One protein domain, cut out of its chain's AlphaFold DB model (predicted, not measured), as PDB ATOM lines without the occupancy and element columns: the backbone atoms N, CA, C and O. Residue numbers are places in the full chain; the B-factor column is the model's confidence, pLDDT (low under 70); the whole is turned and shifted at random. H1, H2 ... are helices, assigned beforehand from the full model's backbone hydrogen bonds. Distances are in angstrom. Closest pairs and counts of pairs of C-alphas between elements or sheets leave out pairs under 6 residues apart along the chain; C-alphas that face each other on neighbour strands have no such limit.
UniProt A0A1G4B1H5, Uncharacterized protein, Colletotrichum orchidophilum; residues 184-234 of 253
ATOM      1  N   ALA A 184      11.640  12.232  36.900       78.50
ATOM      2  CA  ALA A 184      11.529  11.270  37.992       78.50
ATOM      3  C   ALA A 184      12.759  10.351  38.069       78.50
ATOM      4  O   ALA A 184      13.312  10.173  39.153       78.50
ATOM      5  N   LYS A 185      13.243   9.846  36.924       84.19
ATOM      6  CA  LYS A 185      14.476   9.042  36.855       84.19
ATOM      7  C   LYS A 185      15.705   9.808  37.342       84.19
ATOM      8  O   LYS A 185      16.474   9.266  38.126       84.19
ATOM      9  N   ALA A 186      15.857  11.075  36.954       80.44
ATOM     10  CA  ALA A 186      16.969  11.901  37.427       80.44
ATOM     11  C   ALA A 186      16.955  12.081  38.960       80.44
ATOM     12  O   ALA A 186      17.998  12.009  39.610       80.44
ATOM     13  N   VAL A 187      15.769  12.261  39.559       76.88
ATOM     14  CA  VAL A 187      15.620  12.328  41.024       76.88
ATOM     15  C   VAL A 187      15.967  10.990  41.680       76.88
ATOM     16  O   VAL A 187      16.628  10.974  42.718       76.88
ATOM     17  N   GLU A 188      15.557   9.869  41.084       81.25
ATOM     18  CA  GLU A 188      15.897   8.534  41.581       81.25
ATOM     19  C   GLU A 188      17.412   8.288  41.562       81.25
ATOM     20  O   GLU A 188      17.981   7.891  42.580       81.25
ATOM     21  N   GLU A 189      18.085   8.580  40.447       83.06
ATOM     22  CA  GLU A 189      19.541   8.447  40.319       83.06
ATOM     23  C   GLU A 189      20.282   9.328  41.331       83.06
ATOM     24  O   GLU A 189      21.228   8.871  41.980       83.06
ATOM     25  N   MET A 190      19.807  10.560  41.541       81.62
ATOM     26  CA  MET A 190      20.342  11.466  42.556       81.62
ATOM     27  C   MET A 190      20.196  10.884  43.971       81.62
ATOM     28  O   MET A 190      21.158  10.893  44.743       81.62
ATOM     29  N   LEU A 191      19.022  10.343  44.320       79.81
ATOM     30  CA  LEU A 191      18.782   9.720  45.626       79.81
ATOM     31  C   LEU A 191      19.638   8.467  45.829       79.81
ATOM     32  O   LEU A 191      20.217   8.285  46.901       79.81
ATOM     33  N   GLN A 192      19.768   7.624  44.802       83.50
ATOM     34  CA  GLN A 192      20.641   6.451  44.849       83.50
ATOM     35  C   GLN A 192      22.106   6.855  45.036       83.50
ATOM     36  O   GLN A 192      22.817   6.259  45.849       83.50
ATOM     37  N   ALA A 193      22.571   7.876  44.315       82.06
ATOM     38  CA  ALA A 193      23.929   8.376  44.453       82.06
ATOM     39  C   ALA A 193      24.173   8.967  45.849       82.06
ATOM     40  O   ALA A 193      25.206   8.689  46.457       82.06
ATOM     41  N   TRP A 194      23.196   9.686  46.408       79.88
ATOM     42  CA  TRP A 194      23.251  10.187  47.779       79.88
ATOM     43  C   TRP A 194      23.287   9.059  48.820       79.88
ATOM     44  O   TRP A 194      24.096   9.100  49.745       79.88
ATOM     45  N   ALA A 195      22.493   7.999  48.638       81.44
ATOM     46  CA  ALA A 195      22.507   6.828  49.514       81.44
ATOM     47  C   ALA A 195      23.880   6.122  49.526       81.44
ATOM     48  O   ALA A 195      24.343   5.675  50.578       81.44
ATOM     49  N   ARG A 196      24.583   6.084  48.383       84.44
ATOM     50  CA  ARG A 196      25.943   5.516  48.284       84.44
ATOM     51  C   ARG A 196      26.985   6.297  49.083       84.44
ATOM     52  O   ARG A 196      27.995   5.711  49.463       84.44
ATOM     53  N   LEU A 197      26.742   7.576  49.383       81.75
ATOM     54  CA  LEU A 197      27.653   8.394  50.190       81.75
ATOM     55  C   LEU A 197      27.687   7.988  51.667       81.75
ATOM     56  O   LEU A 197      28.520   8.523  52.394       81.75
ATOM     57  N   ARG A 198      26.797   7.083  52.113       83.94
ATOM     58  CA  ARG A 198      26.607   6.735  53.533       83.94
ATOM     59  C   ARG A 198      26.542   8.000  54.384       83.94
ATOM     60  O   ARG A 198      27.376   8.247  55.253       83.94
ATOM     61  N   ALA A 199      25.565   8.841  54.053       83.50
ATOM     62  CA  ALA A 199      25.458  10.176  54.619       83.50
ATOM     63  C   ALA A 199      25.339  10.179  56.144       83.50
ATOM     64  O   ALA A 199      25.766  11.150  56.765       83.50
ATOM     65  N   PHE A 200      24.821   9.095  56.725       85.25
ATOM     66  CA  PHE A 200      24.614   8.951  58.155       85.25
ATOM     67  C   PHE A 200      25.426   7.803  58.751       85.25
ATOM     68  O   PHE A 200      25.628   6.774  58.104       85.25
ATOM     69  N   ASP A 201      25.867   8.000  59.989       88.56
ATOM     70  CA  ASP A 201      26.410   6.951  60.850       88.56
ATOM     71  C   ASP A 201      25.296   6.141  61.546       88.56
ATOM     72  O   ASP A 201      24.101   6.332  61.296       88.56
ATOM     73  N   GLU A 202      25.688   5.215  62.422       91.12
ATOM     74  CA  GLU A 202      24.769   4.359  63.189       91.12
ATOM     75  C   GLU A 202      23.852   5.157  64.135       91.12
ATOM     76  O   GLU A 202      22.764   4.700  64.479       91.12
ATOM     77  N   GLU A 203      24.235   6.383  64.501       90.56
ATOM     78  CA  GLU A 203      23.436   7.292  65.330       90.56
ATOM     79  C   GLU A 203      22.505   8.187  64.497       90.56
ATOM     80  O   GLU A 203      21.897   9.123  65.023       90.56
ATOM     81  N   SER A 204      22.385   7.923  63.189       85.31
ATOM     82  CA  SER A 204      21.644   8.766  62.244       85.31
ATOM     83  C   SER A 204      22.168  10.209  62.165       85.31
ATOM     84  O   SER A 204      21.429  11.126  61.796       85.31
ATOM     85  N   LYS A 205      23.442  10.445  62.507       87.88
ATOM     86  CA  LYS A 205      24.092  11.754  62.370       87.88
ATOM     87  C   LYS A 205      24.850  11.824  61.060       87.88
ATOM     88  O   LYS A 205      25.429  10.846  60.602       87.88
ATOM     89  N   VAL A 206      24.858  13.011  60.453       86.88
ATOM     90  CA  VAL A 206      25.636  13.241  59.234       86.88
ATOM     91  C   VAL A 206      27.113  13.016  59.539       86.88
ATOM     92  O   VAL A 206      27.646  13.630  60.467       86.88
ATOM     93  N   THR A 207      27.778  12.169  58.753       89.00
ATOM     94  CA  THR A 207      29.186  11.847  59.002       89.00
ATOM     95  C   THR A 207      30.046  13.121  58.964       89.00
ATOM     96  O   THR A 207      29.805  14.011  58.135       89.00
ATOM     97  N   PRO A 208      31.085  13.256  59.814       87.12
ATOM     98  CA  PRO A 208      31.922  14.460  59.842       87.12
ATOM     99  C   PRO A 208      32.543  14.806  58.483       87.12
ATOM    100  O   PRO A 208      32.695  15.979  58.142       87.12
ATOM    101  N   GLN A 209      32.870  13.784  57.687       86.19
ATOM    102  CA  GLN A 209      33.391  13.948  56.334       86.19
ATOM    103  C   GLN A 209      32.357  14.585  55.403       86.19
ATOM    104  O   GLN A 209      32.687  15.530  54.687       86.19
ATOM    105  N   LEU A 210      31.113  14.098  55.413       85.88
ATOM    106  CA  LEU A 210      30.060  14.673  54.583       85.88
ATOM    107  C   LEU A 210      29.691  16.084  55.055       85.88
ATOM    108  O   LEU A 210      29.504  16.968  54.227       85.88
ATOM    109  N   SER A 211      29.677  16.313  56.370       88.50
ATOM    110  CA  SER A 211      29.424  17.627  56.969       88.50
ATOM    111  C   SER A 211      30.422  18.690  56.485       88.50
ATOM    112  O   SER A 211      30.008  19.759  56.043       88.50
ATOM    113  N   ARG A 212      31.732  18.384  56.452       87.94
ATOM    114  CA  ARG A 212      32.744  19.304  55.889       87.94
ATOM    115  C   ARG A 212      32.485  19.622  54.421       87.94
ATOM    116  O   ARG A 212      32.525  20.781  54.032       87.94
ATOM    117  N   ARG A 213      32.172  18.603  53.620       85.81
ATOM    118  CA  ARG A 213      31.907  18.789  52.188       85.81
ATOM    119  C   ARG A 213      30.635  19.602  51.935       85.81
ATOM    120  O   ARG A 213      30.587  20.332  50.958       85.81
ATOM    121  N   LEU A 214      29.616  19.465  52.787       87.88
ATOM    122  CA  LEU A 214      28.383  20.257  52.707       87.88
ATOM    123  C   LEU A 214      28.629  21.740  53.006       87.88
ATOM    124  O   LEU A 214      27.945  22.580  52.440       87.88
ATOM    125  N   ILE A 215      29.596  22.068  53.869       87.69
ATOM    126  CA  ILE A 215      29.978  23.460  54.162       87.69
ATOM    127  C   ILE A 215      30.680  24.110  52.961       87.69
ATOM    128  O   ILE A 215      30.525  25.305  52.736       87.69
ATOM    129  N   GLU A 216      31.443  23.331  52.193       86.50
ATOM    130  CA  GLU A 216      32.144  23.789  50.983       86.50
ATOM    131  C   GLU A 216      31.243  23.825  49.738       86.50
ATOM    132  O   GLU A 216      31.683  24.258  48.672       86.50
ATOM    133  N   LEU A 217      30.004  23.341  49.848       88.06
ATOM    134  CA  LEU A 217      29.078  23.259  48.731       88.06
ATOM    135  C   LEU A 217      28.442  24.624  48.463       88.06
ATOM    136  O   LEU A 217      27.689  25.142  49.288       88.06
ATOM    137  N   ASP A 218      28.710  25.171  47.283       86.31
ATOM    138  CA  ASP A 218      28.000  26.339  46.778       86.31
ATOM    139  C   ASP A 218      26.600  25.920  46.301       86.31
ATOM    140  O   ASP A 218      26.463  25.101  45.391       86.31
ATOM    141  N   LEU A 219      25.558  26.439  46.954       82.56
ATOM    142  CA  LEU A 219      24.162  26.126  46.635       82.56
ATOM    143  C   LEU A 219      23.617  26.960  45.468       82.56
ATOM    144  O   LEU A 219      22.559  26.611  44.939       82.56
ATOM    145  N   ASP A 220      24.318  28.026  45.075       77.12
ATOM    146  CA  ASP A 220      23.927  28.890  43.960       77.12
ATOM    147  C   ASP A 220      24.488  28.383  42.615       77.12
ATOM    148  O   ASP A 220      23.988  28.757  41.553       77.12
ATOM    149  N   ASP A 221      25.473  27.475  42.645       83.12
ATOM    150  CA  ASP A 221      26.032  26.812  41.465       83.12
ATOM    151  C   ASP A 221      25.460  25.393  41.294       83.12
ATOM    152  O   ASP A 221      25.831  24.437  41.985       83.12
ATOM    153  N   SER A 222      24.584  25.230  40.300       77.38
ATOM    154  CA  SER A 222      23.972  23.938  39.966       77.38
ATOM    155  C   SER A 222      24.991  22.852  39.602       77.38
ATOM    156  O   SER A 222      24.724  21.671  39.816       77.38
ATOM    157  N   THR A 223      26.164  23.225  39.080       83.38
ATOM    158  CA  THR A 223      27.215  22.264  38.709       83.38
ATOM    159  C   THR A 223      27.982  21.745  39.928       83.38
ATOM    160  O   THR A 223      28.494  20.621  39.923       83.38
ATOM    161  N   CYS A 224      27.997  22.514  41.023       84.75
ATOM    162  CA  CYS A 224      28.674  22.150  42.265       84.75
ATOM    163  C   CYS A 224      28.035  20.905  42.912       84.75
ATOM    164  O   CYS A 224      28.740  20.019  43.408       84.75
ATOM    165  N   TRP A 225      26.710  20.763  42.797       80.94
ATOM    166  CA  TRP A 225      25.969  19.578  43.244       80.94
ATOM    167  C   TRP A 225      26.336  18.305  42.478       80.94
ATOM    168  O   TRP A 225      26.576  17.263  43.094       80.94
ATOM    169  N   GLU A 226      26.431  18.375  41.151       81.81
ATOM    170  CA  GLU A 226      26.818  17.221  40.330       81.81
ATOM    171  C   GLU A 226      28.231  16.746  40.678       81.81
ATOM    172  O   GLU A 226      28.478  15.549  40.860       81.81
ATOM    173  N   VAL A 227      29.158  17.692  40.852       84.50
ATOM    174  CA  VAL A 227      30.535  17.415  41.275       84.50
ATOM    175  C   VAL A 227      30.569  16.802  42.678       84.50
ATOM    176  O   VAL A 227      31.321  15.850  42.920       84.50
ATOM    177  N   PHE A 228      29.755  17.307  43.605       84.19
ATOM    178  CA  PHE A 228      29.657  16.801  44.972       84.19
ATOM    179  C   PHE A 228      29.182  15.345  45.015       84.19
ATOM    180  O   PHE A 228      29.819  14.502  45.659       84.19
ATOM    181  N   VAL A 229      28.113  15.024  44.291       80.75
ATOM    182  CA  VAL A 229      27.564  13.665  44.239       80.75
ATOM    183  C   VAL A 229      28.535  12.719  43.522       80.75
ATOM    184  O   VAL A 229      28.823  11.629  44.018       80.75
ATOM    185  N   SER A 230      29.148  13.169  42.422       79.81
ATOM    186  CA  SER A 230      30.044  12.345  41.597       79.81
ATOM    187  C   SER A 230      31.400  12.044  42.250       79.81
ATOM    188  O   SER A 230      31.980  10.977  42.036       79.81
ATOM    189  N   LYS A 231      31.951  12.964  43.058       74.94
ATOM    190  CA  LYS A 231      33.272  12.781  43.697       74.94
ATOM    191  C   LYS A 231      33.249  11.877  44.932       74.94
ATOM    192  O   LYS A 231      34.309  11.431  45.365       74.94
ATOM    193  N   GLY A 232      32.079  11.574  45.492       62.34
ATOM    194  CA  GLY A 232      31.966  10.871  46.772       62.34
ATOM    195  C   GLY A 232      32.299   9.375  46.780       62.34
ATOM    196  O   GLY A 232      32.296   8.779  47.848       62.34
ATOM    197  N   VAL A 233      32.633   8.776  45.632       52.41
ATOM    198  CA  VAL A 233      32.974   7.340  45.529       52.41
ATOM    199  C   VAL A 233      34.488   7.092  45.483       52.41
ATOM    200  O   VAL A 233      34.946   5.975  45.705       52.41
ATOM    201  N   ARG A 234      35.308   8.126  45.262       51.91
ATOM    202  CA  ARG A 234      36.772   7.984  45.250       51.91
ATOM    203  C   ARG A 234      37.353   8.353  46.605       51.91
ATOM    204  O   ARG A 234      37.984   9.395  46.767       51.91
TER     205      ARG A 234
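Overview. This is residues 184 to 234 of the 253 residues of an uncharacterized protein of Colletotrichum orchidophilum (UniProt A0A1G4B1H5). Three short helices make a loose triangle: H1 and H2 are apart, and H3 folds back to touch the later part of H1 while coming close to H2. Residues 184 to 189, within H1, stick out. The printed part has 51 residues with three named helices, in the order H1, H2, H3, and no named strand; the class is all helix. It is only just compact, close to loose, with a radius of gyration of the C-alphas of 11.4 A, and spans 29 by 24 by 20 A.

Arrangement. H1, residues 184 to 196, and H3, residues 222 to 231, touch through residues 190 to 194 of H1 alone. Their closest C-alphas, those of Ala 193 and Val 229, are 6.4 A apart. They run the same way at a steep tilt of 45 degrees. H2, residues 208 to 215, is apart from H1. H2 and H3 are close but not clearly touching, the closest C-alphas being those of Arg 213 and Phe 228, 7.8 A apart; they run opposite ways at a shallow tilt of 18 degrees. In H1 and H2 every O i to N i+4 pair is within hydrogen-bond range; in H3, 5 of 6 are.

Along the chain. H1 begins at C-alpha 184 (11.529, 11.270, 37.992) and is 18.6 A long from first to last C-alpha. H2 begins at C-alpha 208 (31.922, 14.460, 59.842) and is 10.8 A long. H3 is 15.0 A long and ends at C-alpha 231 (33.272, 12.781, 43.697).

Size, cuts and confidence. The two C-alphas farthest apart, those of Glu 202 and Asp 221, are 31.3 A apart. The printed part has no cut. The link from H1 to H2, 11 residues, is long; that from H2 to H3, 6 residues, is short. The mean pLDDT of the printed part is 82.2, and residues 232 to 234 are under 70.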